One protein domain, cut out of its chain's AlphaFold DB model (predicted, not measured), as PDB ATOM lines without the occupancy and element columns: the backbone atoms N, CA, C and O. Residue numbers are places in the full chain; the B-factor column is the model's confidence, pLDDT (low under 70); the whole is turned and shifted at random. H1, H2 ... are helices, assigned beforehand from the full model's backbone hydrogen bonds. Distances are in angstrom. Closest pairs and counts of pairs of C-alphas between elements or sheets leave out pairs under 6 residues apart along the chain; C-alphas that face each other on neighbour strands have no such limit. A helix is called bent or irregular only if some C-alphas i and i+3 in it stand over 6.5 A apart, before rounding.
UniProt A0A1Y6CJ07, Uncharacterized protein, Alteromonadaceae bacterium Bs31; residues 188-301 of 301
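AT A GLANCE: This is residues 188 to 301 of the 301 residues of an uncharacterized protein of Alteromonadaceae bacterium Bs31 (UniProt A0A1Y6CJ07). Three long helices, H2, H3 and H4, run side by side, each opposite to the one before, as a rod-shaped bundle; in cross-section they make a triangle with H3 at one corner, and H2 and H4 stay apart and leave a groove between them. The short helix H1 crosses the open side of that groove near the end where H2 and H4 begin, touching H2 and coming close to H4, while residues 296 to 301 stick out as a free tail at the other end. The printed part has 114 residues with four named helices, in the order H1, H2, H3, H4, and no named strand; the class is all helix. It is only just loose, close to compact, with a radius of gyration of the C-alphas of 16.2 A, and spans 54 by 24 by 24 A.

HOW THE PARTS SIT: Begin with H2, residues 209 to 238, the longest helix by residues. H3, residues 242 to 267, touches it in a helical hairpin, opposite ways at a shallow tilt of 10 degrees; look at the closest C-alphas, those of Ala 233 and Gly 245, 4.6 A apart. H4, residues 270 to 296, touches H3 in a second helical hairpin, opposite ways at a shallow tilt of 15 degrees, with the closest C-alphas at Arg 265 and Tyr 273, 5.9 A apart. H2 and H4 are apart. H1, residues 188 to 200, touches residues 212 to 220 of H2 alone, opposite ways at a steep tilt of 53 degrees, and the closest C-alphas are those of Gln 191 and Leu 216, 6.5 A apart. H1 and H4 are close but not clearly touching, their closest C-alphas, Phe 197 and Leu 276, being 7.1 A apart. H1 and H3 are apart. Helix packing is mostly aligned, but only just, with 2 of the 3 touching pairs at a shallow tilt. In H1 and H2 every O i to N i+4 pair is within hydrogen-bond range; in H3 20 of 22 are, and in H4 19 of 23.

IN THESE COORDINATES: Find C-alpha 209 at (36.113, -30.983, 37.849); from there H2 runs 42.8 A to C-alpha 238 at (-5.678, -21.669, 37.120). H3 returns over 37.9 A, and H4 runs 38.5 A to C-alpha 296 at (-3.218, -25.674, 23.910). H4 has a kink of 26 degrees near residue 279 and is irregular, only just, with C-alphas 291 and 294 7.0 A apart. H1 measures 18.4 A from C-alpha 188 to C-alpha 200.

THE WHOLE: The two C-alphas farthest apart are those of Gly 204 and Asp 301, at 54.6 A. The printed part has no cut and ends at the chain's last residue, 301. The links from H2 to H3 and from H3 to H4 are tight, and that from H1 to H2, 8 residues, is short. Residues 296 to 301, of which 296 belongs to H4, stand free. The mean pLDDT of the printed part is 91.7, and residues 297 to 301 are under 70.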
ATOM      1  N   GLY A 188      19.777 -35.619  39.965       91.06
ATOM      2  CA  GLY A 188      20.297 -36.723  39.146       91.06
ATOM      3  C   GLY A 188      20.236 -36.440  37.640       91.06
ATOM      4  O   GLY A 188      21.151 -36.797  36.900       91.06
ATOM      5  N   PHE A 189      19.187 -35.747  37.196       90.25
ATOM      6  CA  PHE A 189      19.033 -35.349  35.803       90.25
ATOM      7  C   PHE A 189      20.020 -34.244  35.401       90.25
ATOM      8  O   PHE A 189      20.656 -34.336  34.356       90.25
ATOM      9  N   GLU A 190      20.218 -33.232  36.243       94.56
ATOM     10  CA  GLU A 190      21.145 -32.128  35.982       94.56
ATOM     11  C   GLU A 190      22.597 -32.608  35.986       94.56
ATOM     12  O   GLU A 190      23.392 -32.174  35.153       94.56
ATOM     13  N   GLN A 191      22.940 -33.541  36.880       93.19
ATOM     14  CA  GLN A 191      24.244 -34.207  36.880       93.19
ATOM     15  C   GLN A 191      24.498 -34.917  35.549       93.19
ATOM     16  O   GLN A 191      25.566 -34.755  34.958       93.19
ATOM     17  N   TYR A 192      23.498 -35.649  35.050       91.81
ATOM     18  CA  TYR A 192      23.567 -36.287  33.741       91.81
ATOM     19  C   TYR A 192      23.722 -35.260  32.613       91.81
ATOM     20  O   TYR A 192      24.602 -35.424  31.778       91.81
ATOM     21  N   GLN A 193      22.946 -34.172  32.607       93.62
ATOM     22  CA  GLN A 193      23.059 -33.132  31.577       93.62
ATOM     23  C   GLN A 193      24.455 -32.498  31.535       93.62
ATOM     24  O   GLN A 193      25.012 -32.323  30.457       93.62
ATOM     25  N   VAL A 194      25.050 -32.192  32.693       95.44
ATOM     26  CA  VAL A 194      26.422 -31.658  32.752       95.44
ATOM     27  C   VAL A 194      27.433 -32.682  32.229       95.44
ATOM     28  O   VAL A 194      28.368 -32.316  31.520       95.44
ATOM     29  N   GLN A 195      27.242 -33.965  32.542       94.00
ATOM     30  CA  GLN A 195      28.107 -35.040  32.057       94.00
ATOM     31  C   GLN A 195      27.962 -35.277  30.544       94.00
ATOM     32  O   GLN A 195      28.951 -35.549  29.864       94.00
ATOM     33  N   GLU A 196      26.749 -35.216  30.002       94.44
ATOM     34  CA  GLU A 196      26.504 -35.339  28.562       94.44
ATOM     35  C   GLU A 196      27.063 -34.142  27.803       94.44
ATOM     36  O   GLU A 196      27.690 -34.318  26.763       94.44
ATOM     37  N   PHE A 197      26.902 -32.936  28.351       95.62
ATOM     38  CA  PHE A 197      27.524 -31.742  27.799       95.62
ATOM     39  C   PHE A 197      29.053 -31.885  27.745       95.62
ATOM     40  O   PHE A 197      29.640 -31.664  26.689       95.62
ATOM     41  N   ASP A 198      29.695 -32.336  28.829       96.94
ATOM     42  CA  ASP A 198      31.143 -32.591  28.849       96.94
ATOM     43  C   ASP A 198      31.577 -33.610  27.777       96.94
ATOM     44  O   ASP A 198      32.574 -33.422  27.081       96.94
ATOM     45  N   GLN A 199      30.788 -34.669  27.579       94.12
ATOM     46  CA  GLN A 199      31.039 -35.679  26.544       94.12
ATOM     47  C   GLN A 199      30.825 -35.162  25.114       94.12
ATOM     48  O   GLN A 199      31.425 -35.700  24.181       94.12
ATOM     49  N   ALA A 200      29.972 -34.153  24.930       93.12
ATOM     50  CA  ALA A 200      29.693 -33.538  23.637       93.12
ATOM     51  C   ALA A 200      30.770 -32.526  23.206       93.12
ATOM     52  O   ALA A 200      30.799 -32.127  22.038       93.12
ATOM     53  N   LEU A 201      31.660 -32.114  24.116       95.00
ATOM     54  CA  LEU A 201      32.723 -31.161  23.808       95.00
ATOM     55  C   LEU A 201      33.786 -31.760  22.865       95.00
ATOM     56  O   LEU A 201      34.069 -32.965  22.898       95.00
ATOM     57  N   PRO A 202      34.427 -30.927  22.022       93.62
ATOM     58  CA  PRO A 202      35.540 -31.362  21.188       93.62
ATOM     59  C   PRO A 202      36.681 -31.984  22.005       93.62
ATOM     60  O   PRO A 202      36.939 -31.631  23.156       93.62
ATOM     61  N   SER A 203      37.430 -32.898  21.381       90.81
ATOM     62  CA  SER A 203      38.560 -33.565  22.037       90.81
ATOM     63  C   SER A 203      39.579 -32.559  22.578       90.81
ATOM     64  O   SER A 203      40.179 -31.807  21.812       90.81
ATOM     65  N   GLY A 204      39.821 -32.603  23.890       88.50
ATOM     66  CA  GLY A 204      40.752 -31.702  24.575       88.50
ATOM     67  C   GLY A 204      40.100 -30.465  25.200       88.50
ATOM     68  O   GLY A 204      40.794 -29.738  25.904       88.50
ATOM     69  N   GLU A 205      38.794 -30.262  25.009       93.94
ATOM     70  CA  GLU A 205      38.018 -29.180  25.633       93.94
ATOM     71  C   GLU A 205      37.134 -29.663  26.791       93.94
ATOM     72  O   GLU A 205      36.189 -28.975  27.166       93.94
ATOM     73  N   PHE A 206      37.443 -30.818  27.386       95.94
ATOM     74  CA  PHE A 206      36.710 -31.346  28.539       95.94
ATOM     75  C   PHE A 206      36.642 -30.339  29.689       95.94
ATOM     76  O   PHE A 206      37.580 -29.571  29.941       95.94
ATOM     77  N   LEU A 207      35.537 -30.377  30.416       96.62
ATOM     78  CA  LEU A 207      35.360 -29.633  31.642       96.62
ATOM     79  C   LEU A 207      36.342 -30.134  32.697       96.62
ATOM     80  O   LEU A 207      36.485 -31.327  32.962       96.62
ATOM     81  N   SER A 208      36.994 -29.193  33.370       96.81
ATOM     82  CA  SER A 208      37.638 -29.513  34.640       96.81
ATOM     83  C   SER A 208      36.585 -29.886  35.691       96.81
ATOM     84  O   SER A 208      35.443 -29.425  35.642       96.81
ATOM     85  N   GLU A 209      36.984 -30.653  36.709       93.19
ATOM     86  CA  GLU A 209      36.113 -30.983  37.849       93.19
ATOM     87  C   GLU A 209      35.535 -29.717  38.506       93.19
ATOM     88  O   GLU A 209      34.366 -29.677  38.892       93.19
ATOM     89  N   HIS A 210      36.334 -28.644  38.571       94.75
ATOM     90  CA  HIS A 210      35.883 -27.356  39.084       94.75
ATOM     91  C   HIS A 210      34.763 -26.754  38.228       94.75
ATOM     92  O   HIS A 210      33.737 -26.352  38.774       94.75
ATOM     93  N   GLN A 211      34.931 -26.731  36.903       97.44
ATOM     94  CA  GLN A 211      33.924 -26.210  35.975       97.44
ATOM     95  C   GLN A 211      32.638 -27.033  36.023       97.44
ATOM     96  O   GLN A 211      31.563 -26.462  36.168       97.44
ATOM     97  N   SER A 212      32.743 -28.365  35.986       96.25
ATOM     98  CA  SER A 212      31.588 -29.266  36.087       96.25
ATOM     99  C   SER A 212      30.790 -29.012  37.372       96.25
ATOM    100  O   SER A 212      29.578 -28.787  37.326       96.25
ATOM    101  N   LYS A 213      31.479 -28.913  38.519       94.38
ATOM    102  CA  LYS A 213      30.857 -28.563  39.803       94.38
ATOM    103  C   LYS A 213      30.164 -27.199  39.755       94.38
ATOM    104  O   LYS A 213      29.050 -27.064  40.255       94.38
ATOM    105  N   LYS A 214      30.826 -26.179  39.207       96.44
ATOM    106  CA  LYS A 214      30.293 -24.813  39.129       96.44
ATOM    107  C   LYS A 214      29.044 -24.732  38.263       96.44
ATOM    108  O   LYS A 214      28.053 -24.163  38.714       96.44
ATOM    109  N   LEU A 215      29.067 -25.357  37.088       97.50
ATOM    110  CA  LEU A 215      27.907 -25.434  36.205       97.50
ATOM    111  C   LEU A 215      26.737 -26.146  36.877       97.50
ATOM    112  O   LEU A 215      25.638 -25.603  36.898       97.50
ATOM    113  N   LEU A 216      26.974 -27.312  37.487       96.50
ATOM    114  CA  LEU A 216      25.919 -28.061  38.168       96.50
ATOM    115  C   LEU A 216      25.260 -27.231  39.275       96.50
ATOM    116  O   LEU A 216      24.039 -27.115  39.320       96.50
ATOM    117  N   LEU A 217      26.057 -26.620  40.155       95.44
ATOM    118  CA  LEU A 217      25.514 -25.812  41.248       95.44
ATOM    119  C   LEU A 217      24.791 -24.563  40.736       95.44
ATOM    120  O   LEU A 217      23.750 -24.209  41.281       95.44
ATOM    121  N   ALA A 218      25.306 -23.898  39.699       97.19
ATOM    122  CA  ALA A 218      24.611 -22.775  39.073       97.19
ATOM    123  C   ALA A 218      23.259 -23.220  38.498       97.19
ATOM    124  O   ALA A 218      22.240 -22.592  38.780       97.19
ATOM    125  N   LYS A 219      23.239 -24.342  37.768       96.94
ATOM    126  CA  LYS A 219      22.028 -24.910  37.170       96.94
ATOM    127  C   LYS A 219      20.969 -25.208  38.230       96.94
ATOM    128  O   LYS A 219      19.843 -24.744  38.107       96.94
ATOM    129  N   LEU A 220      21.347 -25.890  39.314       95.94
ATOM    130  CA  LEU A 220      20.431 -26.235  40.408       95.94
ATOM    131  C   LEU A 220      19.889 -25.006  41.147       95.94
ATOM    132  O   LEU A 220      18.698 -24.944  41.441       95.94
ATOM    133  N   ASN A 221      20.733 -24.007  41.412       95.81
ATOM    134  CA  ASN A 221      20.289 -22.782  42.079       95.81
ATOM    135  C   ASN A 221      19.248 -22.028  41.241       95.81
ATOM    136  O   ASN A 221      18.172 -21.708  41.741       95.81
ATOM    137  N   TYR A 222      19.535 -21.789  39.959       96.75
ATOM    138  CA  TYR A 222      18.595 -21.067  39.102       96.75
ATOM    139  C   TYR A 222      17.364 -21.906  38.739       96.75
ATOM    140  O   TYR A 222      16.291 -21.340  38.541       96.75
ATOM    141  N   LYS A 223      17.470 -23.242  38.738       95.44
ATOM    142  CA  LYS A 223      16.312 -24.134  38.621       95.44
ATOM    143  C   LYS A 223      15.340 -23.956  39.792       95.44
ATOM    144  O   LYS A 223      14.142 -23.859  39.558       95.44
ATOM    145  N   ASN A 224      15.824 -23.841  41.029       92.44
ATOM    146  CA  ASN A 224      14.947 -23.598  42.181       92.44
ATOM    147  C   ASN A 224      14.194 -22.259  42.068       92.44
ATOM    148  O   ASN A 224      13.005 -22.170  42.387       92.44
ATOM    149  N   GLU A 225      14.870 -21.208  41.596       93.94
ATOM    150  CA  GLU A 225      14.237 -19.908  41.332       93.94
ATOM    151  C   GLU A 225      13.181 -20.015  40.220       93.94
ATOM    152  O   GLU A 225      12.063 -19.510  40.363       93.94
ATOM    153  N   TYR A 226      13.518 -20.730  39.148       95.56
ATOM    154  CA  TYR A 226      12.627 -21.039  38.037       95.56
ATOM    155  C   TYR A 226      11.371 -21.796  38.486       95.56
ATOM    156  O   TYR A 226      10.263 -21.376  38.165       95.56
ATOM    157  N   GLU A 227      11.507 -22.862  39.276       93.50
ATOM    158  CA  GLU A 227      10.373 -23.653  39.768       93.50
ATOM    159  C   GLU A 227       9.404 -22.801  40.600       93.50
ATOM    160  O   GLU A 227       8.184 -22.909  40.460       93.50
ATOM    161  N   SER A 228       9.928 -21.891  41.425       93.00
ATOM    162  CA  SER A 228       9.106 -20.923  42.159       93.00
ATOM    163  C   SER A 228       8.334 -19.990  41.214       93.00
ATOM    164  O   SER A 228       7.133 -19.766  41.398       93.00
ATOM    165  N   ALA A 229       8.993 -19.480  40.170       93.50
ATOM    166  CA  ALA A 229       8.373 -18.613  39.171       93.50
ATOM    167  C   ALA A 229       7.277 -19.340  38.370       93.50
ATOM    168  O   ALA A 229       6.173 -18.809  38.232       93.50
ATOM    169  N   ILE A 230       7.533 -20.577  37.934       95.06
ATOM    170  CA  ILE A 230       6.550 -21.418  37.239       95.06
ATOM    171  C   ILE A 230       5.348 -21.718  38.128       95.06
ATOM    172  O   ILE A 230       4.216 -21.568  37.683       95.06
ATOM    173  N   ASN A 231       5.555 -22.052  39.403       92.88
ATOM    174  CA  ASN A 231       4.448 -22.298  40.328       92.88
ATOM    175  C   ASN A 231       3.536 -21.072  40.495       92.88
ATOM    176  O   ASN A 231       2.326 -21.211  40.677       92.88
ATOM    177  N   ASN A 232       4.095 -19.863  40.439       92.25
ATOM    178  CA  ASN A 232       3.303 -18.635  40.475       92.25
ATOM    179  C   ASN A 232       2.575 -18.386  39.148       92.25
ATOM    180  O   ASN A 232       1.407 -18.006  39.167       92.25
ATOM    181  N   ALA A 233       3.231 -18.646  38.017       92.38
ATOM    182  CA  ALA A 233       2.626 -18.545  36.693       92.38
ATOM    183  C   ALA A 233       1.460 -19.536  36.510       92.38
ATOM    184  O   ALA A 233       0.385 -19.136  36.064       92.38
ATOM    185  N   SER A 234       1.602 -20.785  36.965       90.44
ATOM    186  CA  SER A 234       0.532 -21.793  36.936       90.44
ATOM    187  C   SER A 234      -0.710 -21.342  37.708       90.44
ATOM    188  O   SER A 234      -1.822 -21.486  37.209       90.44
ATOM    189  N   LYS A 235      -0.543 -20.703  38.875       92.44
ATOM    190  CA  LYS A 235      -1.672 -20.146  39.643       92.44
ATOM    191  C   LYS A 235      -2.436 -19.067  38.873       92.44
ATOM    192  O   LYS A 235      -3.647 -18.973  39.035       92.44
ATOM    193  N   LEU A 236      -1.759 -18.255  38.054       92.06
ATOM    194  CA  LEU A 236      -2.423 -17.256  37.207       92.06
ATOM    195  C   LEU A 236      -3.299 -17.942  36.153       92.06
ATOM    196  O   LEU A 236      -4.459 -17.571  35.981       92.06
ATOM    197  N   VAL A 237      -2.778 -18.991  35.507       89.62
ATOM    198  CA  VAL A 237      -3.543 -19.766  34.520       89.62
ATOM    199  C   VAL A 237      -4.755 -20.443  35.170       89.62
ATOM    200  O   VAL A 237      -5.864 -20.334  34.651       89.62
ATOM    201  N   GLU A 238      -4.585 -21.058  36.343       89.31
ATOM    202  CA  GLU A 238      -5.678 -21.669  37.120       89.31
ATOM    203  C   GLU A 238      -6.764 -20.658  37.533       89.31
ATOM    204  O   GLU A 238      -7.934 -21.013  37.664       89.31
ATOM    205  N   GLN A 239      -6.396 -19.387  37.711       92.25
ATOM    206  CA  GLN A 239      -7.316 -18.285  38.017       92.25
ATOM    207  C   GLN A 239      -8.011 -17.707  36.772       92.25
ATOM    208  O   GLN A 239      -8.789 -16.758  36.891       92.25
ATOM    209  N   GLY A 240      -7.754 -18.261  35.584       89.94
ATOM    210  CA  GLY A 240      -8.305 -17.793  34.311       89.94
ATOM    211  C   GLY A 240      -7.531 -16.634  33.674       89.94
ATOM    212  O   GLY A 240      -7.979 -16.089  32.669       89.94
ATOM    213  N   GLN A 241      -6.370 -16.260  34.223       93.06
ATOM    214  CA  GLN A 241      -5.467 -15.237  33.677       93.06
ATOM    215  C   GLN A 241      -4.429 -15.888  32.754       93.06
ATOM    216  O   GLN A 241      -3.228 -15.896  33.027       93.06
ATOM    217  N   GLN A 242      -4.914 -16.531  31.691       90.56
ATOM    218  CA  GLN A 242      -4.096 -17.403  30.846       90.56
ATOM    219  C   GLN A 242      -2.990 -16.642  30.101       90.56
ATOM    220  O   GLN A 242      -1.855 -17.108  30.064       90.56
ATOM    221  N   GLU A 243      -3.288 -15.455  29.564       91.50
ATOM    222  CA  GLU A 243      -2.300 -14.631  28.854       91.50
ATOM    223  C   GLU A 243      -1.183 -14.161  29.798       91.50
ATOM    224  O   GLU A 243       0.003 -14.290  29.486       91.50
ATOM    225  N   GLU A 244      -1.537 -13.671  30.991       93.88
ATOM    226  CA  GLU A 244      -0.549 -13.273  31.991       93.88
ATOM    227  C   GLU A 244       0.269 -14.458  32.509       93.88
ATOM    228  O   GLU A 244       1.474 -14.308  32.718       93.88
ATOM    229  N   GLY A 245      -0.363 -15.619  32.693       93.19
ATOM    230  CA  GLY A 245       0.304 -16.851  33.100       93.19
ATOM    231  C   GLY A 245       1.305 -17.352  32.059       93.19
ATOM    232  O   GLY A 245       2.443 -17.657  32.408       93.19
ATOM    233  N   PHE A 246       0.942 -17.356  30.774       93.00
ATOM    234  CA  PHE A 246       1.852 -17.757  29.695       93.00
ATOM    235  C   PHE A 246       3.027 -16.804  29.539       93.00
ATOM    236  O   PHE A 246       4.172 -17.246  29.481       93.00
ATOM    237  N   ARG A 247       2.776 -15.492  29.594       95.12
ATOM    238  CA  ARG A 247       3.862 -14.508  29.617       95.12
ATOM    239  C   ARG A 247       4.782 -14.715  30.823       95.12
ATOM    240  O   ARG A 247       5.987 -14.516  30.719       95.12
ATOM    241  N   ALA A 248       4.234 -15.107  31.973       95.06
ATOM    242  CA  ALA A 248       5.034 -15.418  33.153       95.06
ATOM    243  C   ALA A 248       5.857 -16.713  32.988       95.06
ATOM    244  O   ALA A 248       6.979 -16.765  33.489       95.06
ATOM    245  N   PHE A 249       5.364 -17.722  32.256       94.12
ATOM    246  CA  PHE A 249       6.159 -18.902  31.884       94.12
ATOM    247  C   PHE A 249       7.354 -18.535  31.001       94.12
ATOM    248  O   PHE A 249       8.478 -18.926  31.316       94.12
ATOM    249  N   GLU A 250       7.131 -17.747  29.946       95.19
ATOM    250  CA  GLU A 250       8.203 -17.257  29.066       95.19
ATOM    251  C   GLU A 250       9.259 -16.486  29.866       95.19
ATOM    252  O   GLU A 250      10.447 -16.793  29.801       95.19
ATOM    253  N   GLN A 251       8.820 -15.553  30.717       96.69
ATOM    254  CA  GLN A 251       9.717 -14.773  31.574       96.69
ATOM    255  C   GLN A 251      10.520 -15.640  32.549       96.69
ATOM    256  O   GLN A 251      11.693 -15.353  32.797       96.69
ATOM    257  N   ALA A 252       9.915 -16.688  33.113       96.12
ATOM    258  CA  ALA A 252      10.610 -17.607  34.006       96.12
ATOM    259  C   ALA A 252      11.720 -18.372  33.269       96.12
ATOM    260  O   ALA A 252      12.834 -18.475  33.788       96.12
ATOM    261  N   ILE A 253      11.442 -18.862  32.056       95.56
ATOM    262  CA  ILE A 253      12.433 -19.558  31.223       95.56
ATOM    263  C   ILE A 253      13.545 -18.607  30.797       95.56
ATOM    264  O   ILE A 253      14.715 -18.934  30.983       95.56
ATOM    265  N   ASP A 254      13.207 -17.418  30.302       96.75
ATOM    266  CA  ASP A 254      14.199 -16.421  29.902       96.75
ATOM    267  C   ASP A 254      15.092 -16.022  31.080       96.75
ATOM    268  O   ASP A 254      16.312 -15.920  30.940       96.75
ATOM    269  N   SER A 255      14.513 -15.823  32.265       97.62
ATOM    270  CA  SER A 255      15.275 -15.510  33.476       97.62
ATOM    271  C   SER A 255      16.219 -16.649  33.861       97.62
ATOM    272  O   SER A 255      17.376 -16.393  34.210       97.62
ATOM    273  N   TYR A 256      15.757 -17.900  33.769       97.44
ATOM    274  CA  TYR A 256      16.579 -19.074  34.050       97.44
ATOM    275  C   TYR A 256      17.727 -19.205  33.044       97.44
ATOM    276  O   TYR A 256      18.893 -19.238  33.446       97.44
ATOM    277  N   LYS A 257      17.411 -19.187  31.745       97.38
ATOM    278  CA  LYS A 257      18.372 -19.243  30.638       97.38
ATOM    279  C   LYS A 257      19.445 -18.176  30.782       97.38
ATOM    280  O   LYS A 257      20.632 -18.492  30.816       97.38
ATOM    281  N   ASN A 258      19.035 -16.917  30.924       97.62
ATOM    282  CA  ASN A 258      19.966 -15.800  31.004       97.62
ATOM    283  C   ASN A 258      20.846 -15.885  32.254       97.62
ATOM    284  O   ASN A 258      22.052 -15.669  32.163       97.62
ATOM    285  N   SER A 259      20.281 -16.217  33.417       98.00
ATOM    286  CA  SER A 259      21.059 -16.341  34.657       98.00
ATOM    287  C   SER A 259      22.079 -17.476  34.578       98.00
ATOM    288  O   SER A 259      23.251 -17.274  34.907       98.00
ATOM    289  N   TYR A 260      21.668 -18.640  34.072       98.00
ATOM    290  CA  TYR A 260      22.545 -19.798  33.935       98.00
ATOM    291  C   TYR A 260      23.662 -19.565  32.912       98.00
ATOM    292  O   TYR A 260      24.833 -19.757  33.244       98.00
ATOM    293  N   LEU A 261      23.340 -19.084  31.706       97.81
ATOM    294  CA  LEU A 261      24.341 -18.835  30.664       97.81
ATOM    295  C   LEU A 261      25.318 -17.720  31.065       97.81
ATOM    296  O   LEU A 261      26.527 -17.872  30.898       97.81
ATOM    297  N   ASN A 262      24.839 -16.637  31.685       98.00
ATOM    298  CA  ASN A 262      25.729 -15.585  32.183       98.00
ATOM    299  C   ASN A 262      26.698 -16.104  33.255       98.00
ATOM    300  O   ASN A 262      27.868 -15.722  33.255       98.00
ATOM    301  N   HIS A 263      26.238 -16.989  34.147       98.06
ATOM    302  CA  HIS A 263      27.111 -17.635  35.126       98.06
ATOM    303  C   HIS A 263      28.131 -18.546  34.435       98.06
ATOM    304  O   HIS A 263      29.327 -18.450  34.703       98.06
ATOM    305  N   ALA A 264      27.676 -19.396  33.513       97.88
ATOM    306  CA  ALA A 264      28.536 -20.321  32.786       97.88
ATOM    307  C   ALA A 264      29.638 -19.598  32.001       97.88
ATOM    308  O   ALA A 264      30.779 -20.055  31.981       97.88
ATOM    309  N   ARG A 265      29.335 -18.429  31.425       97.94
ATOM    310  CA  ARG A 265      30.307 -17.600  30.703       97.94
ATOM    311  C   ARG A 265      31.509 -17.186  31.555       97.94
ATOM    312  O   ARG A 265      32.599 -17.021  31.021       97.94
ATOM    313  N   ALA A 266      31.326 -17.009  32.863       97.06
ATOM    314  CA  ALA A 266      32.419 -16.650  33.767       97.06
ATOM    315  C   ALA A 266      33.340 -17.838  34.103       97.06
ATOM    316  O   ALA A 266      34.475 -17.627  34.527       97.06
ATOM    317  N   GLU A 267      32.858 -19.069  33.927       97.62
ATOM    318  CA  GLU A 267      33.544 -20.300  34.341       97.62
ATOM    319  C   GLU A 267      34.119 -21.084  33.141       97.62
ATOM    320  O   GLU A 267      35.045 -21.885  33.292       97.62
ATOM    321  N   LEU A 268      33.594 -20.861  31.933       97.94
ATOM    322  CA  LEU A 268      33.965 -21.575  30.712       97.94
ATOM    323  C   LEU A 268      34.866 -20.752  29.789       97.94
ATOM    324  O   LEU A 268      34.833 -19.524  29.771       97.94
ATOM    325  N   SER A 269      35.660 -21.445  28.968       97.75
ATOM    326  CA  SER A 269      36.300 -20.803  27.815       97.75
ATOM    327  C   SER A 269      35.254 -20.404  26.768       97.75
ATOM    328  O   SER A 269      34.181 -20.998  26.706       97.75
ATOM    329  N   GLU A 270      35.571 -19.440  25.897       97.44
ATOM    330  CA  GLU A 270      34.639 -18.989  24.845       97.44
ATOM    331  C   GLU A 270      34.176 -20.140  23.931       97.44
ATOM    332  O   GLU A 270      33.007 -20.190  23.553       97.44
ATOM    333  N   SER A 271      35.060 -21.101  23.625       96.88
ATOM    334  CA  SER A 271      34.692 -22.290  22.839       96.88
ATOM    335  C   SER A 271      33.693 -23.171  23.593       96.88
ATOM    336  O   SER A 271      32.613 -23.457  23.077       96.88
ATOM    337  N   GLN A 272      33.998 -23.543  24.841       98.12
ATOM    338  CA  GLN A 272      33.103 -24.349  25.681       98.12
ATOM    339  C   GLN A 272      31.753 -23.653  25.906       98.12
ATOM    340  O   GLN A 272      30.711 -24.298  25.830       98.12
ATOM    341  N   TYR A 273      31.761 -22.339  26.143       98.38
ATOM    342  CA  TYR A 273      30.549 -21.543  26.327       98.38
ATOM    343  C   TYR A 273      29.663 -21.555  25.078       98.38
ATOM    344  O   TYR A 273      28.466 -21.793  25.189       98.38
ATOM    345  N   SER A 274      30.242 -21.370  23.887       97.38
ATOM    346  CA  SER A 274      29.478 -21.427  22.635       97.38
ATOM    347  C   SER A 274      28.825 -22.797  22.413       97.38
ATOM    348  O   SER A 274      27.707 -22.859  21.904       97.38
ATOM    349  N   HIS A 275      29.486 -23.888  22.814       96.94
ATOM    350  CA  HIS A 275      28.890 -25.226  22.765       96.94
ATOM    351  C   HIS A 275      27.780 -25.397  23.808       96.94
ATOM    352  O   HIS A 275      26.760 -26.005  23.496       96.94
ATOM    353  N   LEU A 276      27.949 -24.854  25.021       97.00
ATOM    354  CA  LEU A 276      26.914 -24.900  26.057       97.00
ATOM    355  C   LEU A 276      25.658 -24.143  25.620       97.00
ATOM    356  O   LEU A 276      24.554 -24.645  25.790       97.00
ATOM    357  N   GLU A 277      25.826 -22.948  25.054       97.31
ATOM    358  CA  GLU A 277      24.718 -22.125  24.565       97.31
ATOM    359  C   GLU A 277      23.897 -22.880  23.512       97.31
ATOM    360  O   GLU A 277      22.676 -22.952  23.624       97.31
ATOM    361  N   ALA A 278      24.564 -23.531  22.552       95.06
ATOM    362  CA  ALA A 278      23.895 -24.364  21.557       95.06
ATOM    363  C   ALA A 278      23.220 -25.606  22.169       95.06
ATOM    364  O   ALA A 278      22.113 -25.951  21.766       95.06
ATOM    365  N   TYR A 279      23.871 -26.263  23.134       94.81
ATOM    366  CA  TYR A 279      23.334 -27.442  23.823       94.81
ATOM    367  C   TYR A 279      22.066 -27.120  24.628       94.81
ATOM    368  O   TYR A 279      21.123 -27.906  24.643       94.81
ATOM    369  N   GLU A 280      22.024 -25.971  25.302       94.62
ATOM    370  CA  GLU A 280      20.895 -25.604  26.161       94.62
ATOM    371  C   GLU A 280      19.745 -24.923  25.410       94.62
ATOM    372  O   GLU A 280      18.626 -24.917  25.918       94.62
ATOM    373  N   GLU A 281      19.972 -24.368  24.214       92.69
ATOM    374  CA  GLU A 281      18.909 -23.734  23.417       92.69
ATOM    375  C   GLU A 281      17.743 -24.699  23.148       92.69
ATOM    376  O   GLU A 281      16.581 -24.329  23.321       92.69
ATOM    377  N   GLU A 282      18.053 -25.949  22.793       88.38
ATOM    378  CA  GLU A 282      17.053 -27.005  22.587       88.38
ATOM    379  C   GLU A 282      16.311 -27.323  23.893       88.38
ATOM    380  O   GLU A 282      15.080 -27.309  23.928       88.38
ATOM    381  N   ASN A 283      17.047 -27.481  25.000       88.75
ATOM    382  CA  ASN A 283      16.462 -27.780  26.308       88.75
ATOM    383  C   ASN A 283      15.472 -26.693  26.760       88.75
ATOM    384  O   ASN A 283      14.387 -27.011  27.250       88.75
ATOM    385  N   PHE A 284      15.817 -25.410  26.608       92.31
ATOM    386  CA  PHE A 284      14.930 -24.314  27.007       92.31
ATOM    387  C   PHE A 284      13.690 -24.206  26.108       92.31
ATOM    388  O   PHE A 284      12.605 -23.897  26.610       92.31
ATOM    389  N   GLY A 285      13.819 -24.499  24.811       88.19
ATOM    390  CA  GLY A 285      12.680 -24.567  23.889       88.19
ATOM    391  C   GLY A 285      11.692 -25.682  24.252       88.19
ATOM    392  O   GLY A 285      10.476 -25.458  24.294       88.19
ATOM    393  N   ASP A 286      12.212 -26.860  24.598       89.69
ATOM    394  CA  ASP A 286      11.408 -28.003  25.042       89.69
ATOM    395  C   ASP A 286      10.698 -27.721  26.371       89.69
ATOM    396  O   ASP A 286       9.524 -28.066  26.546       89.69
ATOM    397  N   MET A 287      11.373 -27.037  27.299       90.12
ATOM    398  CA  MET A 287      10.773 -26.616  28.567       90.12
ATOM    399  C   MET A 287       9.562 -25.704  28.351       90.12
ATOM    400  O   MET A 287       8.530 -25.918  28.987       90.12
ATOM    401  N   LEU A 288       9.657 -24.715  27.454       87.44
ATOM    402  CA  LEU A 288       8.543 -23.803  27.172       87.44
ATOM    403  C   LEU A 288       7.360 -24.556  26.565       87.44
ATOM    404  O   LEU A 288       6.238 -24.445  27.058       87.44
ATOM    405  N   SER A 289       7.640 -25.387  25.563       88.25
ATOM    406  CA  SER A 289       6.628 -26.203  24.885       88.25
ATOM    407  C   SER A 289       5.907 -27.134  25.866       88.25
ATOM    408  O   SER A 289       4.686 -27.277  25.832       88.25
ATOM    409  N   SER A 290       6.642 -27.733  26.808       87.75
ATOM    410  CA  SER A 290       6.061 -28.604  27.832       87.75
ATOM    411  C   SER A 290       5.147 -27.868  28.818       87.75
ATOM    412  O   SER A 290       4.285 -28.513  29.424       87.75
ATOM    413  N   LEU A 291       5.337 -26.563  29.034       86.75
ATOM    414  CA  LEU A 291       4.502 -25.773  29.942       86.75
ATOM    415  C   LEU A 291       3.192 -25.329  29.294       86.75
ATOM    416  O   LEU A 291       2.177 -25.260  29.986       86.75
ATOM    417  N   THR A 292       3.199 -25.035  27.993       83.81
ATOM    418  CA  THR A 292       2.007 -24.555  27.276       83.81
ATOM    419  C   THR A 292       1.130 -25.696  26.761       83.81
ATOM    420  O   THR A 292      -0.097 -25.559  26.751       83.81
ATOM    421  N   ALA A 293       1.717 -26.858  26.449       86.19
ATOM    422  CA  ALA A 293       1.011 -28.019  25.897       86.19
ATOM    423  C   ALA A 293      -0.294 -28.422  26.630       86.19
ATOM    424  O   ALA A 293      -1.293 -28.664  25.953       86.19
ATOM    425  N   PRO A 294      -0.377 -28.451  27.981       82.50
ATOM    426  CA  PRO A 294      -1.609 -28.837  28.685       82.50
ATOM    427  C   PRO A 294      -2.810 -27.904  28.458       82.50
ATOM    428  O   PRO A 294      -3.943 -28.260  28.808       82.50
ATOM    429  N   TYR A 295      -2.555 -26.705  27.935       78.81
ATOM    430  CA  TYR A 295      -3.533 -25.639  27.751       78.81
ATOM    431  C   TYR A 295      -3.867 -25.386  26.277       78.81
ATOM    432  O   TYR A 295      -4.939 -24.862  25.985       78.81
ATOM    433  N   GLU A 296      -2.986 -25.778  25.355       71.00
ATOM    434  CA  GLU A 296      -3.218 -25.674  23.910       71.00
ATOM    435  C   GLU A 296      -4.292 -26.668  23.431       71.00
ATOM    436  O   GLU A 296      -5.163 -26.297  22.646       71.00
ATOM    437  N   ASP A 297      -4.327 -27.882  23.992       60.12
ATOM    438  CA  ASP A 297      -5.336 -28.902  23.649       60.12
ATOM    439  C   ASP A 297      -6.754 -28.571  24.159       60.12
ATOM    440  O   ASP A 297      -7.731 -29.152  23.695       60.12
ATOM    441  N   ARG A 298      -6.901 -27.616  25.090       52.97
ATOM    442  CA  ARG A 298      -8.210 -27.203  25.640       52.97
ATOM    443  C   ARG A 298      -8.834 -26.010  24.916       52.97
ATOM    444  O   ARG A 298      -9.935 -25.605  25.267       52.97
ATOM    445  N   ALA A 299      -8.150 -25.435  23.927       48.00
ATOM    446  CA  ALA A 299      -8.662 -24.307  23.148       48.00
ATOM    447  C   ALA A 299      -9.659 -24.723  22.042       48.00
ATOM    448  O   ALA A 299     -10.145 -23.862  21.305       48.00
ATOM    449  N   PHE A 300      -9.950 -26.024  21.909       44.72
ATOM    450  CA  PHE A 300     -10.808 -26.592  20.862       44.72
ATOM    451  C   PHE A 300     -12.116 -27.239  21.362       44.72
ATOM    452  O   PHE A 300     -12.859 -27.758  20.528       44.72
ATOM    453  N   ASP A 301     -12.425 -27.152  22.660       39.59
ATOM    454  CA  ASP A 301     -13.716 -27.555  23.255       39.59
ATOM    455  C   ASP A 301     -14.515 -26.332  23.746       39.59
ATOM    456  O   ASP A 301     -15.767 -26.361  23.651       39.59
TER     457      ASP A 301